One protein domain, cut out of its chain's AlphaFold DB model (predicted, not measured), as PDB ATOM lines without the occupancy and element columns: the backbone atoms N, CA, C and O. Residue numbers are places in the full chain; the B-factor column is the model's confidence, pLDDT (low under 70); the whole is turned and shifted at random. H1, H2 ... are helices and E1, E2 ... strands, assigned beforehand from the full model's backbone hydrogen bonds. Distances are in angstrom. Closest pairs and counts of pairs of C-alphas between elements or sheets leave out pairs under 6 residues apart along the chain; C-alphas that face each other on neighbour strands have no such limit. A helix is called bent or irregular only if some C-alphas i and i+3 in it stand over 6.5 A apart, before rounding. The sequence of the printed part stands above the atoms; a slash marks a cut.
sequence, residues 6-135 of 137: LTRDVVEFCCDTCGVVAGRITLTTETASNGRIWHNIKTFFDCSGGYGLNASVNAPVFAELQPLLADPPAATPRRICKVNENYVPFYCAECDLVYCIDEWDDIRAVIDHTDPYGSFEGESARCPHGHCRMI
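Overview. This is residues 6 to 135 of the 137 residues of an uncharacterized protein of Nocardia tenerifensis (UniProt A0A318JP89). A twisted sheet of four long strands, E1 to E4, has H1 slantwise over one face and H2 beside H1, while a small lobe with H3, the hairpin E5 and E6 and part of the long loop 84 to 106 sits toward one end. The 130 printed residues have, in order, E1 E2 E3 E4 H1 H2 H3 E5 E6; the class is mixed, helices and strands. The large sheet runs E1 - E2 - E3 - E4, antiparallel. The whole is compact, with a radius of gyration of the C-alphas of 14.7 A and spans of 47 by 34 by 24 A.

Arrangement. E1, residues 6 to 14, E2, 21 to 31, E3, 37 to 45, and E4, 51 to 57, form a meander, each strand the antiparallel neighbour of the one before. N 11 and O 25 are 3.0 A apart, N 26 and O 42 2.8 A, and N 43 and O 53 2.9 A, within hydrogen-bond range. H1, residues 59 to 69, makes two layers with this sheet, a helix on one face, at a height of 8.9 A; it is only just irregular, C-alphas 64 and 67 being 6.6 A apart. H2, residues 77 to 83, touches H1 in a helical hairpin, closest at the C-alphas of Leu 65 and Ile 80, 7.1 A, and only grazes the sheet. H3, residues 107 to 112, also only grazes it; its closest C-alpha to E5, residues 123 to 126, is Ile 107, 5.0 A from Ala 125. E6, residues 132 to 135, is E5's antiparallel neighbour in a hairpin, with N 125 and O 133 2.9 A apart. Every O i to N i+4 pair is within hydrogen-bond range in H3, 5 of 7 in H1 and 2 of 3 in H2.

Along the chain. E1 begins at C-alpha 6 (99.007, 202.675, 227.345) and is 26.6 A long; E2 is 30.5 A, E3 26.7 A, E4 19.1 A and H1 15.1 A. E6 ends at C-alpha 135 (118.357, 221.340, 216.114).

Size, cuts and confidence. The C-alphas farthest apart are those of Asn 34 and His 129, 49.3 A. The printed part has no cut, and the link H2 to H3 is long. The pLDDT is under 70 in residues 6 to 8, 47 to 52 and 112 to 122.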
ATOM      1  N   LEU A   6      99.836 202.509 226.138       57.28
ATOM      2  CA  LEU A   6      99.007 202.675 227.345       57.28
ATOM      3  C   LEU A   6      98.456 204.098 227.519       57.28
ATOM      4  O   LEU A   6      97.389 204.275 228.097       57.28
ATOM      5  N   THR A   7      99.156 205.103 226.999       59.53
ATOM      6  CA  THR A   7      98.754 206.515 227.028       59.53
ATOM      7  C   THR A   7      99.281 207.226 225.788       59.53
ATOM      8  O   THR A   7     100.362 206.901 225.289       59.53
ATOM      9  N   ARG A   8      98.497 208.178 225.275       67.44
ATOM     10  CA  ARG A   8      98.863 209.034 224.146       67.44
ATOM     11  C   ARG A   8      98.352 210.442 224.424       67.44
ATOM     12  O   ARG A   8      97.239 210.779 224.032       67.44
ATOM     13  N   ASP A   9      99.173 211.239 225.090       76.12
ATOM     14  CA  ASP A   9      98.914 212.668 225.244       76.12
ATOM     15  C   ASP A   9      99.433 213.368 223.989       76.12
ATOM     16  O   ASP A   9     100.591 213.168 223.611       76.12
ATOM     17  N   VAL A  10      98.570 214.120 223.302       82.12
ATOM     18  CA  VAL A  10      98.925 214.882 222.097       82.12
ATOM     19  C   VAL A  10      98.627 216.347 222.349       82.12
ATOM     20  O   VAL A  10      97.491 216.700 222.654       82.12
ATOM     21  N   VAL A  11      99.638 217.191 222.174       89.06
ATOM     22  CA  VAL A  11      99.493 218.647 222.223       89.06
ATOM     23  C   VAL A  11      99.948 219.230 220.898       89.06
ATOM     24  O   VAL A  11     100.992 218.845 220.366       89.06
ATOM     25  N   GLU A  12      99.155 220.150 220.366       91.00
ATOM     26  CA  GLU A  12      99.452 220.884 219.141       91.00
ATOM     27  C   GLU A  12      99.823 222.327 219.478       91.00
ATOM     28  O   GLU A  12      99.234 222.942 220.367       91.00
ATOM     29  N   PHE A  13     100.791 222.864 218.743       91.81
ATOM     30  CA  PHE A  13     101.226 224.248 218.855       91.81
ATOM     31  C   PHE A  13     101.062 224.934 217.509       91.81
ATOM     32  O   PHE A  13     101.546 224.432 216.491       91.81
ATOM     33  N   CYS A  14     100.386 226.080 217.505       92.81
ATOM     34  CA  CYS A  14     100.198 226.895 216.312       92.81
ATOM     35  C   CYS A  14     101.292 227.956 216.200       92.81
ATOM     36  O   CYS A  14     101.797 228.446 217.204       92.81
ATOM     37  N   CYS A  15     101.634 228.304 214.966       93.62
ATOM     38  CA  CYS A  15     102.506 229.416 214.637       93.62
ATOM     39  C   CYS A  15     101.873 230.736 215.081       93.62
ATOM     40  O   CYS A  15     100.735 231.027 214.706       93.62
ATOM     41  N   ASP A  16     102.629 231.551 215.807       94.94
ATOM     42  CA  ASP A  16     102.180 232.860 216.278       94.94
ATOM     43  C   ASP A  16     102.055 233.892 215.140       94.94
ATOM     44  O   ASP A  16     101.318 234.868 215.274       94.94
ATOM     45  N   THR A  17     102.716 233.672 213.996       93.00
ATOM     46  CA  THR A  17     102.647 234.574 212.831       93.00
ATOM     47  C   THR A  17     101.426 234.300 211.951       93.00
ATOM     48  O   THR A  17     100.690 235.220 211.590       93.00
ATOM     49  N   CYS A  18     101.211 233.039 211.567       92.75
ATOM     50  CA  CYS A  18     100.237 232.668 210.534       92.75
ATOM     51  C   CYS A  18      99.121 231.728 211.020       92.75
ATOM     52  O   CYS A  18      98.211 231.413 210.255       92.75
ATOM     53  N   GLY A  19      99.159 231.282 212.280       90.69
ATOM     54  CA  GLY A  19      98.103 230.482 212.911       90.69
ATOM     55  C   GLY A  19      98.024 229.018 212.469       90.69
ATOM     56  O   GLY A  19      97.230 228.262 213.028       90.69
ATOM     57  N   VAL A  20      98.832 228.591 211.494       90.88
ATOM     58  CA  VAL A  20      98.917 227.180 211.085       90.88
ATOM     59  C   VAL A  20      99.564 226.346 212.188       90.88
ATOM     60  O   VAL A  20     100.343 226.870 212.982       90.88
ATOM     61  N   VAL A  21      99.285 225.044 212.234       90.19
ATOM     62  CA  VAL A  21      99.976 224.144 213.167       90.19
ATOM     63  C   VAL A  21     101.470 224.172 212.844       90.19
ATOM     64  O   VAL A  21     101.880 223.884 211.726       90.19
ATOM     65  N   ALA A  22     102.284 224.566 213.816       89.94
ATOM     66  CA  ALA A  22     103.735 224.560 213.705       89.94
ATOM     67  C   ALA A  22     104.298 223.187 214.077       89.94
ATOM     68  O   ALA A  22     105.240 222.702 213.448       89.94
ATOM     69  N   GLY A  23     103.695 222.539 215.075       88.69
ATOM     70  CA  GLY A  23     104.123 221.220 215.485       88.69
ATOM     71  C   GLY A  23     103.214 220.519 216.476       88.69
ATOM     72  O   GLY A  23     102.292 221.100 217.048       88.69
ATOM     73  N   ARG A  24     103.494 219.230 216.667       89.00
ATOM     74  CA  ARG A  24     102.775 218.351 217.594       89.00
ATOM     75  C   ARG A  24     103.757 217.638 218.500       89.00
ATOM     76  O   ARG A  24     104.790 217.175 218.033       89.00
ATOM     77  N   ILE A  25     103.406 217.475 219.765       88.50
ATOM     78  CA  ILE A  25     104.150 216.643 220.707       88.50
ATOM     79  C   ILE A  25     103.249 215.500 221.129       88.50
ATOM     80  O   ILE A  25     102.092 215.707 221.482       88.50
ATOM     81  N   THR A  26     103.773 214.286 221.056       87.50
ATOM     82  CA  THR A  26     103.112 213.073 221.513       87.50
ATOM     83  C   THR A  26     103.996 212.384 222.533       87.50
ATOM     84  O   THR A  26     105.163 212.122 222.256       87.50
ATOM     85  N   LEU A  27     103.435 212.050 223.688       87.75
ATOM     86  CA  LEU A  27     104.115 211.257 224.705       87.75
ATOM     87  C   LEU A  27     103.463 209.874 224.770       87.75
ATOM     88  O   LEU A  27     102.245 209.772 224.933       87.75
ATOM     89  N   THR A  28     104.253 208.811 224.609       85.44
ATOM     90  CA  THR A  28     103.767 207.425 224.644       85.44
ATOM     91  C   THR A  28     104.479 206.592 225.697       85.44
ATOM     92  O   THR A  28     105.643 206.810 226.036       85.44
ATOM     93  N   THR A  29     103.751 205.603 226.213       84.50
ATOM     94  CA  THR A  29     104.307 204.520 227.025       84.50
ATOM     95  C   THR A  29     104.006 203.186 226.362       84.50
ATOM     96  O   THR A  29     102.850 202.884 226.053       84.50
ATOM     97  N   GLU A  30     105.042 202.379 226.174       83.19
ATOM     98  CA  GLU A  30     104.981 201.048 225.581       83.19
ATOM     99  C   GLU A  30     105.461 200.016 226.598       83.19
ATOM    100  O   GLU A  30     106.495 200.192 227.239       83.19
ATOM    101  N   THR A  31     104.721 198.919 226.751       82.56
ATOM    102  CA  THR A  31     105.143 197.807 227.613       82.56
ATOM    103  C   THR A  31     105.529 196.624 226.744       82.56
ATOM    104  O   THR A  31     104.695 196.068 226.032       82.56
ATOM    105  N   ALA A  32     106.800 196.237 226.792       79.44
ATOM    106  CA  ALA A  32     107.305 195.066 226.098       79.44
ATOM    107  C   ALA A  32     106.736 193.775 226.709       79.44
ATOM    108  O   ALA A  32     106.332 193.728 227.872       79.44
ATOM    109  N   SER A  33     106.770 192.685 225.942       78.69
ATOM    110  CA  SER A  33     106.261 191.369 226.360       78.69
ATOM    111  C   SER A  33     106.929 190.800 227.620       78.69
ATOM    112  O   SER A  33     106.355 189.946 228.288       78.69
ATOM    113  N   ASN A  34     108.123 191.287 227.969       83.25
ATOM    114  CA  ASN A  34     108.853 190.939 229.190       83.25
ATOM    115  C   ASN A  34     108.523 191.849 230.394       83.25
ATOM    116  O   ASN A  34     109.222 191.791 231.402       83.25
ATOM    117  N   GLY A  35     107.508 192.712 230.284       82.12
ATOM    118  CA  GLY A  35     107.103 193.658 231.327       82.12
ATOM    119  C   GLY A  35     107.957 194.927 231.407       82.12
ATOM    120  O   GLY A  35     107.707 195.770 232.266       82.12
ATOM    121  N   ARG A  36     108.958 195.098 230.532       83.19
ATOM    122  CA  ARG A  36     109.759 196.326 230.485       83.19
ATOM    123  C   ARG A  36     108.936 197.473 229.906       83.19
ATOM    124  O   ARG A  36     108.376 197.339 228.822       83.19
ATOM    125  N   ILE A  37     108.929 198.602 230.604       83.50
ATOM    126  CA  ILE A  37     108.250 199.824 230.175       83.50
ATOM    127  C   ILE A  37     109.250 200.733 229.454       83.50
ATOM    128  O   ILE A  37     110.372 200.937 229.927       83.50
ATOM    129  N   TRP A  38     108.831 201.264 228.313       83.50
ATOM    130  CA  TRP A  38     109.541 202.249 227.514       83.50
ATOM    131  C   TRP A  38     108.694 203.504 227.403       83.50
ATOM    132  O   TRP A  38     107.483 203.432 227.197       83.50
ATOM    133  N   HIS A  39     109.348 204.648 227.524       85.88
ATOM    134  CA  HIS A  39     108.721 205.946 227.380       85.88
ATOM    135  C   HIS A  39     109.337 206.639 226.176       85.88
ATOM    136  O   HIS A  39     110.562 206.717 226.071       85.88
ATOM    137  N   ASN A  40     108.499 207.143 225.280       84.62
ATOM    138  CA  ASN A  40     108.949 207.826 224.078       84.62
ATOM    139  C   ASN A  40     108.258 209.182 223.978       84.62
ATOM    140  O   ASN A  40     107.074 209.317 224.290       84.62
ATOM    141  N   ILE A  41     109.006 210.179 223.522       84.38
ATOM    142  CA  ILE A  41     108.459 211.452 223.078       84.38
ATOM    143  C   ILE A  41     108.649 211.547 221.571       84.38
ATOM    144  O   ILE A  41     109.735 211.306 221.045       84.38
ATOM    145  N   LYS A  42     107.576 211.908 220.879       83.44
ATOM    146  CA  LYS A  42     107.590 212.183 219.454       83.44
ATOM    147  C   LYS A  42     107.212 213.633 219.221       83.44
ATOM    148  O   LYS A  42     106.165 214.070 219.690       83.44
ATOM    149  N   THR A  43     108.046 214.373 218.509       82.06
ATOM    150  CA  THR A  43     107.846 215.802 218.260       82.06
ATOM    151  C   THR A  43     107.875 216.029 216.766       82.06
ATOM    152  O   THR A  43     108.757 215.541 216.076       82.06
ATOM    153  N   PHE A  44     106.854 216.689 216.242       78.69
ATOM    154  CA  PHE A  44     106.667 216.872 214.813       78.69
ATOM    155  C   PHE A  44     106.716 218.344 214.463       78.69
ATOM    156  O   PHE A  44     106.064 219.136 215.138       78.69
ATOM    157  N   PHE A  45     107.402 218.675 213.375       76.06
ATOM    158  CA  PHE A  45     107.080 219.856 212.589       76.06
ATOM    159  C   PHE A  45     105.968 219.485 211.615       76.06
ATOM    160  O   PHE A  45     106.116 218.556 210.815       76.06
ATOM    161  N   ASP A  46     104.850 220.204 211.675       70.06
ATOM    162  CA  ASP A  46     103.756 219.994 210.729       70.06
ATOM    163  C   ASP A  46     104.104 220.717 209.419       70.06
ATOM    164  O   ASP A  46     103.793 221.885 209.212       70.06
ATOM    165  N   CYS A  47     104.860 220.035 208.559       61.50
ATOM    166  CA  CYS A  47     105.147 220.452 207.188       61.50
ATOM    167  C   CYS A  47     104.397 219.546 206.203       61.50
ATOM    168  O   CYS A  47     103.947 218.464 206.573       61.50
ATOM    169  N   SER A  48     104.307 219.930 204.926       51.44
ATOM    170  CA  SER A  48     103.628 219.165 203.860       51.44
ATOM    171  C   SER A  48     104.160 217.732 203.624       51.44
ATOM    172  O   SER A  48     103.652 217.035 202.749       51.44
ATOM    173  N   GLY A  49     105.163 217.288 204.394       53.75
ATOM    174  CA  GLY A  49     105.682 215.919 204.460       53.75
ATOM    175  C   GLY A  49     105.845 215.346 205.881       53.75
ATOM    176  O   GLY A  49     106.327 214.228 206.004       53.75
ATOM    177  N   GLY A  50     105.438 216.072 206.934       59.44
ATOM    178  CA  GLY A  50     105.452 215.648 208.339       59.44
ATOM    179  C   GLY A  50     106.813 215.163 208.846       59.44
ATOM    180  O   GLY A  50     107.048 213.958 208.917       59.44
ATOM    181  N   TYR A  51     107.686 216.077 209.270       66.00
ATOM    182  CA  TYR A  51     108.950 215.691 209.892       66.00
ATOM    183  C   TYR A  51     108.767 215.434 211.389       66.00
ATOM    184  O   TYR A  51     108.148 216.250 212.070       66.00
ATOM    185  N   GLY A  52     109.302 214.330 211.922       67.50
ATOM    186  CA  GLY A  52     109.168 214.003 213.339       67.50
ATOM    187  C   GLY A  52     110.430 213.445 213.981       67.50
ATOM    188  O   GLY A  52     110.951 212.430 213.530       67.50
ATOM    189  N   LEU A  53     110.851 214.050 215.090       71.19
ATOM    190  CA  LEU A  53     111.842 213.502 216.010       71.19
ATOM    191  C   LEU A  53     111.170 212.469 216.912       71.19
ATOM    192  O   LEU A  53     110.061 212.687 217.404       71.19
ATOM    193  N   ASN A  54     111.838 211.345 217.149       76.81
ATOM    194  CA  ASN A  54     111.412 210.348 218.123       76.81
ATOM    195  C   ASN A  54     112.578 210.042 219.058       76.81
ATOM    196  O   ASN A  54     113.624 209.586 218.605       76.81
ATOM    197  N   ALA A  55     112.382 210.278 220.351       78.75
ATOM    198  CA  ALA A  55     113.402 210.071 221.363       78.75
ATOM    199  C   ALA A  55     112.857 209.209 222.501       78.75
ATOM    200  O   ALA A  55     111.760 209.442 223.018       78.75
ATOM    201  N   SER A  56     113.658 208.240 222.946       83.38
ATOM    202  CA  SER A  56     113.396 207.569 224.216       83.38
ATOM    203  C   SER A  56     113.676 208.527 225.368       83.38
ATOM    204  O   SER A  56     114.746 209.131 225.448       83.38
ATOM    205  N   VAL A  57     112.724 208.636 226.289       87.06
ATOM    206  CA  VAL A  57     112.854 209.447 227.500       87.06
ATOM    207  C   VAL A  57     112.977 208.542 228.715       87.06
ATOM    208  O   VAL A  57     112.390 207.463 228.783       87.06
ATOM    209  N   ASN A  58     113.776 208.955 229.693       86.94
ATOM    210  CA  ASN A  58     113.853 208.231 230.957       86.94
ATOM    211  C   ASN A  58     112.618 208.536 231.831       86.94
ATOM    212  O   ASN A  58     111.881 209.491 231.585       86.94
ATOM    213  N   ALA A  59     112.394 207.719 232.862       84.25
ATOM    214  CA  ALA A  59     111.223 207.863 233.730       84.25
ATOM    215  C   ALA A  59     111.121 209.242 234.429       84.25
ATOM    216  O   ALA A  59     110.014 209.775 234.476       84.25
ATOM    217  N   PRO A  60     112.215 209.864 234.925       88.38
ATOM    218  CA  PRO A  60     112.155 211.223 235.471       88.38
ATOM    219  C   PRO A  60     111.653 212.276 234.473       88.38
ATOM    220  O   PRO A  60     110.742 213.031 234.798       88.38
ATOM    221  N   VAL A  61     112.196 212.289 233.251       89.69
ATOM    222  CA  VAL A  61     111.780 213.227 232.195       89.69
ATOM    223  C   VAL A  61     110.327 212.976 231.791       89.69
ATOM    224  O   VAL A  61     109.558 213.919 231.621       89.69
ATOM    225  N   PHE A  62     109.915 211.710 231.697       88.31
ATOM    226  CA  PHE A  62     108.521 211.361 231.430       88.31
ATOM    227  C   PHE A  62     107.573 211.891 232.513       88.31
ATOM    228  O   PHE A  62     106.545 212.474 232.188       88.31
ATOM    229  N   ALA A  63     107.923 211.725 233.792       87.56
ATOM    230  CA  ALA A  63     107.113 212.198 234.915       87.56
ATOM    231  C   ALA A  63     106.994 213.731 234.966       87.56
ATOM    232  O   ALA A  63     106.003 214.247 235.479       87.56
ATOM    233  N   GLU A  64     107.975 214.457 234.423       89.94
ATOM    234  CA  GLU A  64     107.906 215.911 234.263       89.94
ATOM    235  C   GLU A  64     107.029 216.320 233.068       89.94
ATOM    236  O   GLU A  64     106.207 217.225 233.193       89.94
ATOM    237  N   LEU A  65     107.154 215.636 231.925       88.81
ATOM    238  CA  LEU A  65     106.411 215.953 230.698       88.81
ATOM    239  C   LEU A  65     104.940 215.537 230.740       88.81
ATOM    240  O   LEU A  65     104.090 216.262 230.227       88.81
ATOM    241  N   GLN A  66     104.621 214.387 231.332       88.69
ATOM    242  CA  GLN A  66     103.265 213.840 231.349       88.69
ATOM    243  C   GLN A  66     102.221 214.825 231.903       88.69
ATOM    244  O   GLN A  66     101.251 215.097 231.199       88.69
ATOM    245  N   PRO A  67     102.385 215.426 233.099       86.31
ATOM    246  CA  PRO A  67     101.405 216.385 233.603       86.31
ATOM    247  C   PRO A  67     101.359 217.681 232.784       86.31
ATOM    248  O   PRO A  67     100.330 218.350 232.789       86.31
ATOM    249  N   LEU A  68     102.442 218.049 232.080       85.44
ATOM    250  CA  LEU A  68     102.430 219.198 231.170       85.44
ATOM    251  C   LEU A  68     101.553 218.922 229.955       85.44
ATOM    252  O   LEU A  68     100.803 219.798 229.556       85.44
ATOM    253  N   LEU A  69     101.665 217.727 229.371       85.88
ATOM    254  CA  LEU A  69     100.982 217.364 228.129       85.88
ATOM    255  C   LEU A  69      99.550 216.855 228.350       85.88
ATOM    256  O   LEU A  69      98.735 216.944 227.438       85.88
ATOM    257  N   ALA A  70      99.227 216.370 229.552       84.75
ATOM    258  CA  ALA A  70      97.881 215.928 229.924       84.75
ATOM    259  C   ALA A  70      96.883 217.088 230.127       84.75
ATOM    260  O   ALA A  70      95.673 216.861 230.125       84.75
ATOM    261  N   ASP A  71      97.370 218.323 230.296       82.31
ATOM    262  CA  ASP A  71      96.562 219.542 230.428       82.31
ATOM    263  C   ASP A  71      96.956 220.540 229.322       82.31
ATOM    264  O   ASP A  71      97.842 221.373 229.532       82.31
ATOM    265  N   PRO A  72      96.348 220.463 228.119       72.88
ATOM    266  CA  PRO A  72      96.752 221.278 226.970       72.88
ATOM    267  C   PRO A  72      96.808 222.796 227.241       72.88
ATOM    268  O   PRO A  72      97.757 223.430 226.786       72.88
ATOM    269  N   PRO A  73      95.889 223.403 228.023       75.38
ATOM    270  CA  PRO A  73      96.025 224.792 228.471       75.38
ATOM    271  C   PRO A  73      97.314 225.113 229.250       75.38
ATOM    272  O   PRO A  73      97.793 226.245 229.202       75.38
ATOM    273  N   ALA A  74      97.872 224.150 229.987       74.31
ATOM    274  CA  ALA A  74      99.098 224.310 230.774       74.31
ATOM    275  C   ALA A  74     100.374 223.889 230.020       74.31
ATOM    276  O   ALA A  74     101.492 224.223 230.460       74.31
ATOM    277  N   ALA A  75     100.213 223.180 228.899       83.44
ATOM    278  CA  ALA A  75     101.265 222.760 227.987       83.44
ATOM    279  C   ALA A  75     101.793 223.970 227.204       83.44
ATOM    280  O   ALA A  75     101.350 224.257 226.100       83.44
ATOM    281  N   THR A  76     102.748 224.709 227.769       90.62
ATOM    282  CA  THR A  76     103.400 225.812 227.044       90.62
ATOM    283  C   THR A  76     104.716 225.342 226.422       90.62
ATOM    284  O   THR A  76     105.478 224.629 227.091       90.62
ATOM    285  N   PRO A  77     105.059 225.785 225.195       91.31
ATOM    286  CA  PRO A  77     106.336 225.451 224.565       91.31
ATOM    287  C   PRO A  77     107.523 225.843 225.447       91.31
ATOM    288  O   PRO A  77     108.472 225.082 225.599       91.31
ATOM    289  N   ARG A  78     107.416 226.991 226.129       93.38
ATOM    290  CA  ARG A  78     108.398 227.484 227.098       93.38
ATOM    291  C   ARG A  78     108.701 226.479 228.210       93.38
ATOM    292  O   ARG A  78     109.861 226.329 228.586       93.38
ATOM    293  N   ARG A  79     107.685 225.824 228.785       91.50
ATOM    294  CA  ARG A  79     107.892 224.842 229.867       91.50
ATOM    295  C   ARG A  79     108.549 223.576 229.342       91.50
ATOM    296  O   ARG A  79     109.465 223.083 229.982       91.50
ATOM    297  N   ILE A  80     108.139 223.108 228.168       91.50
ATOM    298  CA  ILE A  80     108.712 221.911 227.544       91.50
ATOM    299  C   ILE A  80     110.166 222.170 227.123       91.50
ATOM    300  O   ILE A  80     111.036 221.344 227.385       91.50
ATOM    301  N   CYS A  81     110.460 223.363 226.596       90.75
ATOM    302  CA  CYS A  81     111.811 223.804 226.247       90.75
ATOM    303  C   CYS A  81     112.785 223.761 227.432       90.75
ATOM    304  O   CYS A  81     113.970 223.517 227.239       90.75
ATOM    305  N   LYS A  82     112.300 224.016 228.658       91.56
ATOM    306  CA  LYS A  82     113.125 223.945 229.876       91.56
ATOM    307  C   LYS A  82     113.508 222.516 230.254       91.56
ATOM    308  O   LYS A  82     114.527 222.345 230.914       91.56
ATOM    309  N   VAL A  83     112.704 221.527 229.860       90.50
ATOM    310  CA  VAL A  83     113.019 220.104 230.054       90.50
ATOM    311  C   VAL A  83     114.094 219.692 229.058       90.50
ATOM    312  O   VAL A  83     115.143 219.176 229.433       90.50
ATOM    313  N   ASN A  84     113.827 219.939 227.776       87.81
ATOM    314  CA  ASN A  84     114.773 219.760 226.689       87.81
ATOM    315  C   ASN A  84     114.296 220.592 225.499       87.81
ATOM    316  O   ASN A  84     113.153 220.458 225.055       87.81
ATOM    317  N   GLU A  85     115.168 221.440 224.966       85.94
ATOM    318  CA  GLU A  85     114.824 222.285 223.831       85.94
ATOM    319  C   GLU A  85     114.400 221.451 222.615       85.94
ATOM    320  O   GLU A  85     113.390 221.776 221.986       85.94
ATOM    321  N   ASN A  86     115.065 220.328 222.329       83.75
ATOM    322  CA  ASN A  86     114.783 219.467 221.169       83.75
ATOM    323  C   ASN A  86     113.361 218.891 221.162       83.75
ATOM    324  O   ASN A  86     112.878 218.424 220.131       83.75
ATOM    325  N   TYR A  87     112.643 218.959 222.285       87.31
ATOM    326  CA  TYR A  87     111.243 218.551 222.339       87.31
ATOM    327  C   TYR A  87     110.277 219.577 221.729       87.31
ATOM    328  O   TYR A  87     109.145 219.244 221.401       87.31
ATOM    329  N   VAL A  88     110.708 220.819 221.528       89.19
ATOM    330  CA  VAL A  88     109.906 221.890 220.916       89.19
ATOM    331  C   VAL A  88     110.704 222.582 219.819       89.19
ATOM    332  O   VAL A  88     111.005 223.768 219.935       89.19
ATOM    333  N   PRO A  89     111.108 221.889 218.746       85.00
ATOM    334  CA  PRO A  89     112.041 222.456 217.774       85.00
ATOM    335  C   PRO A  89     111.454 223.663 217.004       85.00
ATOM    336  O   PRO A  89     112.201 224.495 216.510       85.00
ATOM    337  N   PHE A  90     110.126 223.826 217.002       88.94
ATOM    338  CA  PHE A  90     109.380 224.962 216.436       88.94
ATOM    339  C   PHE A  90     109.326 226.218 217.330       88.94
ATOM    340  O   PHE A  90     108.803 227.249 216.911       88.94
ATOM    341  N   TYR A  91     109.819 226.152 218.568       92.88
ATOM    342  CA  TYR A  91     109.769 227.253 219.535       92.88
ATOM    343  C   TYR A  91     111.094 228.024 219.597       92.88
ATOM    344  O   TYR A  91     112.174 227.437 219.679       92.88
ATOM    345  N   CYS A  92     111.020 229.352 219.616       93.31
ATOM    346  CA  CYS A  92     112.160 230.232 219.843       93.31
ATOM    347  C   CYS A  92     112.129 230.765 221.282       93.31
ATOM    348  O   CYS A  92     111.274 231.578 221.631       93.31
ATOM    349  N   ALA A  93     113.085 230.342 222.115       93.69
ATOM    350  CA  ALA A  93     113.138 230.723 223.529       93.69
ATOM    351  C   ALA A  93     113.420 232.215 223.769       93.69
ATOM    352  O   ALA A  93     112.980 232.755 224.784       93.69
ATOM    353  N   GLU A  94     114.130 232.866 222.844       95.12
ATOM    354  CA  GLU A  94     114.442 234.298 222.910       95.12
ATOM    355  C   GLU A  94     113.232 235.163 222.544       95.12
ATOM    356  O   GLU A  94     112.960 236.159 223.211       95.12
ATOM    357  N   CYS A  95     112.465 234.757 221.527       95.38
ATOM    358  CA  CYS A  95     111.213 235.421 221.167       95.38
ATOM    359  C   CYS A  95     110.066 235.090 222.131       95.38
ATOM    360  O   CYS A  95     109.136 235.881 222.232       95.38
ATOM    361  N   ASP A  96     110.117 233.933 222.799       95.50
ATOM    362  CA  ASP A  96     108.964 233.297 223.454       95.50
ATOM    363  C   ASP A  96     107.785 233.072 222.494       95.50
ATOM    364  O   ASP A  96     106.631 233.288 222.847       95.50
ATOM    365  N   LEU A  97     108.096 232.653 221.265       95.50
ATOM    366  CA  LEU A  97     107.121 232.456 220.191       95.50
ATOM    367  C   LEU A  97     107.349 231.125 219.475       95.50
ATOM    368  O   LEU A  97     108.465 230.598 219.421       95.50
ATOM    369  N   VAL A  98     106.271 230.590 218.922       94.38
ATOM    370  CA  VAL A  98     106.214 229.408 218.073       94.38
ATOM    371  C   VAL A  98     106.135 229.837 216.617       94.38
ATOM    372  O   VAL A  98     105.325 230.674 216.229       94.38
ATOM    373  N   TYR A  99     106.940 229.187 215.787       92.38
ATOM    374  CA  TYR A  99     107.015 229.447 214.359       92.38
ATOM    375  C   TYR A  99     106.844 228.136 213.598       92.38
ATOM    376  O   TYR A  99     107.469 227.126 213.940       92.38
ATOM    377  N   CYS A 100     105.994 228.134 212.568       89.69
ATOM    378  CA  CYS A 100     105.923 227.001 211.651       89.69
ATOM    379  C   CYS A 100     107.193 226.922 210.801       89.69
ATOM    380  O   CYS A 100     107.978 227.864 210.731       89.69
ATOM    381  N   ILE A 101     107.382 225.785 210.137       85.31
ATOM    382  CA  ILE A 101     108.570 225.512 209.322       85.31
ATOM    383  C   ILE A 101     108.850 226.600 208.269       85.31
ATOM    384  O   ILE A 101     110.001 226.863 207.960       85.31
ATOM    385  N   ASP A 102     107.819 227.250 207.731       87.00
ATOM    386  CA  ASP A 102     107.979 228.245 206.662       87.00
ATOM    387  C   ASP A 102     108.531 229.585 207.159       87.00
ATOM    388  O   ASP A 102     109.008 230.385 206.361       87.00
ATOM    389  N   GLU A 103     108.476 229.820 208.467       90.19
ATOM    390  CA  GLU A 103     108.984 231.032 209.115       90.19
ATOM    391  C   GLU A 103     110.451 230.882 209.544       90.19
ATOM    392  O   GLU A 103     111.120 231.872 209.830       90.19
ATOM    393  N   TRP A 104     110.956 229.649 209.643       88.69
ATOM    394  CA  TRP A 104     112.353 229.420 209.989       88.69
ATOM    395  C   TRP A 104     113.218 229.437 208.730       88.69
ATOM    396  O   TRP A 104     112.980 228.695 207.775       88.69
ATOM    397  N   ASP A 105     114.294 230.211 208.771       87.50
ATOM    398  CA  ASP A 105     115.345 230.128 207.768       87.50
ATOM    399  C   ASP A 105     116.152 228.839 207.970       87.50
ATOM    400  O   ASP A 105     116.427 228.419 209.101       87.50
ATOM    401  N   ASP A 106     116.548 228.225 206.855       81.19
ATOM    402  CA  ASP A 106     117.393 227.027 206.756       81.19
ATOM    403  C   ASP A 106     116.805 225.729 207.343       81.19
ATOM    404  O   ASP A 106     117.307 224.651 207.033       81.19
ATOM    405  N   ILE A 107     115.685 225.772 208.077       79.50
ATOM    406  CA  ILE A 107     115.062 224.582 208.694       79.50
ATOM    407  C   ILE A 107     114.732 223.476 207.689       79.50
ATOM    408  O   ILE A 107     114.805 222.294 208.010       79.50
ATOM    409  N   ARG A 108     114.349 223.849 206.462       73.94
ATOM    410  CA  ARG A 108     114.003 222.881 205.421       73.94
ATOM    411  C   ARG A 108     115.241 222.152 204.929       73.94
ATOM    412  O   ARG A 108     115.147 220.962 204.692       73.94
ATOM    413  N   ALA A 109     116.391 222.824 204.851       71.75
ATOM    414  CA  ALA A 109     117.654 222.151 204.575       71.75
ATOM    415  C   ALA A 109     117.981 221.168 205.708       71.75
ATOM    416  O   ALA A 109     118.270 220.010 205.427       71.75
ATOM    417  N   VAL A 110     117.799 221.595 206.964       71.31
ATOM    418  CA  VAL A 110     117.998 220.737 208.142       71.31
ATOM    419  C   VAL A 110     117.140 219.476 208.085       71.31
ATOM    420  O   VAL A 110     117.622 218.375 208.329       71.31
ATOM    421  N   ILE A 111     115.873 219.615 207.704       70.00
ATOM    422  CA  ILE A 111     114.926 218.504 207.599       70.00
ATOM    423  C   ILE A 111     115.161 217.651 206.340       70.00
ATOM    424  O   ILE A 111     115.153 216.429 206.435       70.00
ATOM    425  N   ASP A 112     115.389 218.244 205.169       65.00
ATOM    426  CA  ASP A 112     115.513 217.524 203.889       65.00
ATOM    427  C   ASP A 112     116.854 216.781 203.746       65.00
ATOM    428  O   ASP A 112     116.938 215.804 202.998       65.00
ATOM    429  N   HIS A 113     117.900 217.190 204.474       55.47
ATOM    430  CA  HIS A 113     119.170 216.457 204.544       55.47
ATOM    431  C   HIS A 113     119.096 215.177 205.394       55.47
ATOM    432  O   HIS A 113     120.083 214.441 205.483       55.47
ATOM    433  N   THR A 114     117.932 214.853 205.967       53.06
ATOM    434  CA  THR A 114     117.759 213.638 206.763       53.06
ATOM    435  C   THR A 114     117.390 212.420 205.916       53.06
ATOM    436  O   THR A 114     116.372 212.360 205.228       53.06
ATOM    437  N   ASP A 115     118.213 211.377 206.026       51.06
ATOM    438  CA  ASP A 115     117.731 210.000 205.909       51.06
ATOM    439  C   ASP A 115     116.603 209.819 206.956       51.06
ATOM    440  O   ASP A 115     116.739 210.352 208.061       51.06
ATOM    441  N   PRO A 116     115.504 209.084 206.698       50.62
ATOM    442  CA  PRO A 116     114.521 208.703 207.725       50.62
ATOM    443  C   PRO A 116     115.109 208.076 209.012       50.62
ATOM    444  O   PRO A 116     114.370 207.892 209.981       50.62
ATOM    445  N   TYR A 117     116.411 207.760 209.038       45.94
ATOM    446  CA  TYR A 117     117.176 207.295 210.202       45.94
ATOM    447  C   TYR A 117     118.336 208.221 210.641       45.94
ATOM    448  O   TYR A 117     119.119 207.836 211.510       45.94
ATOM    449  N   GLY A 118     118.496 209.398 210.031       44.31
ATOM    450  CA  GLY A 118     119.636 210.297 210.231       44.31
ATOM    451  C   GLY A 118     119.579 211.084 211.542       44.31
ATOM    452  O   GLY A 118     118.545 211.646 211.897       44.31
ATOM    453  N   SER A 119     120.709 211.130 212.249       48.22
ATOM    454  CA  SER A 119     120.920 211.973 213.427       48.22
ATOM    455  C   SER A 119     121.293 213.401 213.024       48.22
ATOM    456  O   SER A 119     122.176 213.587 212.188       48.22
ATOM    457  N   PHE A 120     120.688 214.403 213.659       53.41
ATOM    458  CA  PHE A 120     121.081 215.803 213.491       53.41
ATOM    459  C   PHE A 120     122.218 216.134 214.448       53.41
ATOM    460  O   PHE A 120     121.995 216.411 215.629       53.41
ATOM    461  N   GLU A 121     123.446 216.133 213.954       53.34
ATOM    462  CA  GLU A 121     124.555 216.701 214.711       53.34
ATOM    463  C   GLU A 121     124.976 218.031 214.083       53.34
ATOM    464  O   GLU A 121     125.639 218.070 213.052       53.34
ATOM    465  N   GLY A 122     124.601 219.132 214.740       56.44
ATOM    466  CA  GLY A 122     125.226 220.441 214.524       56.44
ATOM    467  C   GLY A 122     124.587 221.350 213.476       56.44
ATOM    468  O   GLY A 122     125.193 222.363 213.128       56.44
ATOM    469  N   GLU A 123     123.383 221.044 212.993       71.19
ATOM    470  CA  GLU A 123     122.672 221.939 212.080       71.19
ATOM    471  C   GLU A 123     121.847 222.989 212.833       71.19
ATOM    472  O   GLU A 123     121.307 222.741 213.916       71.19
ATOM    473  N   SER A 124     121.779 224.196 212.267       79.75
ATOM    474  CA  SER A 124     121.128 225.340 212.899       79.75
ATOM    475  C   SER A 124     120.056 225.951 212.013       79.75
ATOM    476  O   SER A 124     120.315 226.209 210.840       79.75
ATOM    477  N   ALA A 125     118.911 226.277 212.602       85.25
ATOM    478  CA  ALA A 125     117.873 227.084 211.972       85.25
ATOM    479  C   ALA A 125     117.794 228.461 212.644       85.25
ATOM    480  O   ALA A 125     118.153 228.615 213.818       85.25
ATOM    481  N   ARG A 126     117.314 229.471 211.914       91.44
ATOM    482  CA  ARG A 126     117.088 230.819 212.460       91.44
ATOM    483  C   ARG A 126     115.614 231.180 212.432       91.44
ATOM    484  O   ARG A 126     114.936 230.918 211.447       91.44
ATOM    485  N   CYS A 127     115.119 231.779 213.508       93.12
ATOM    486  CA  CYS A 127     113.752 232.297 213.525       93.12
ATOM    487  C   CYS A 127     113.655 233.625 212.737       93.12
ATOM    488  O   CYS A 127     114.698 234.223 212.447       93.12
ATOM    489  N   PRO A 128     112.444 234.169 212.492       93.31
ATOM    490  CA  PRO A 128     112.257 235.442 211.777       93.31
ATOM    491  C   PRO A 128     112.992 236.653 212.375       93.31
ATOM    492  O   PRO A 128     113.203 237.660 211.703       93.31
ATOM    493  N   HIS A 129     113.382 236.574 213.649       94.44
ATOM    494  CA  HIS A 129     114.129 237.620 214.351       94.44
ATOM    495  C   HIS A 129     115.652 237.396 214.343       94.44
ATOM    496  O   HIS A 129     116.386 238.171 214.951       94.44
ATOM    497  N   GLY A 130     116.140 236.353 213.667       92.56
ATOM    498  CA  GLY A 130     117.564 236.049 213.522       92.56
ATOM    499  C   GLY A 130     118.187 235.252 214.673       92.56
ATOM    500  O   GLY A 130     119.391 234.994 214.636       92.56
ATOM    501  N   HIS A 131     117.406 234.830 215.673       93.31
ATOM    502  CA  HIS A 131     117.898 233.969 216.751       93.31
ATOM    503  C   HIS A 131     118.230 232.582 216.204       93.31
ATOM    504  O   HIS A 131     117.384 231.921 215.599       93.31
ATOM    505  N   CYS A 132     119.476 232.163 216.409       88.62
ATOM    506  CA  CYS A 132     120.005 230.910 215.899       88.62
ATOM    507  C   CYS A 132     119.793 229.795 216.914       88.62
ATOM    508  O   CYS A 132     120.074 229.963 218.101       88.62
ATOM    509  N   ARG A 133     119.342 228.641 216.436       81.62
ATOM    510  CA  ARG A 133     119.087 227.488 217.279       81.62
ATOM    511  C   ARG A 133     119.641 226.227 216.648       81.62
ATOM    512  O   ARG A 133     119.356 225.946 215.487       81.62
ATOM    513  N   MET A 134     120.395 225.459 217.432       77.81
ATOM    514  CA  MET A 134     120.784 224.110 217.040       77.81
ATOM    515  C   MET A 134     119.582 223.182 217.155       77.81
ATOM    516  O   MET A 134     118.859 223.205 218.153       77.81
ATOM    517  N   ILE A 135     119.383 222.372 216.128       72.06
ATOM    518  CA  ILE A 135     118.357 221.340 216.114       72.06
ATOM    519  C   ILE A 135     119.099 220.017 216.103       72.06
ATOM    520  O   ILE A 135     119.825 219.725 215.157       72.06
TER     521      ILE A 135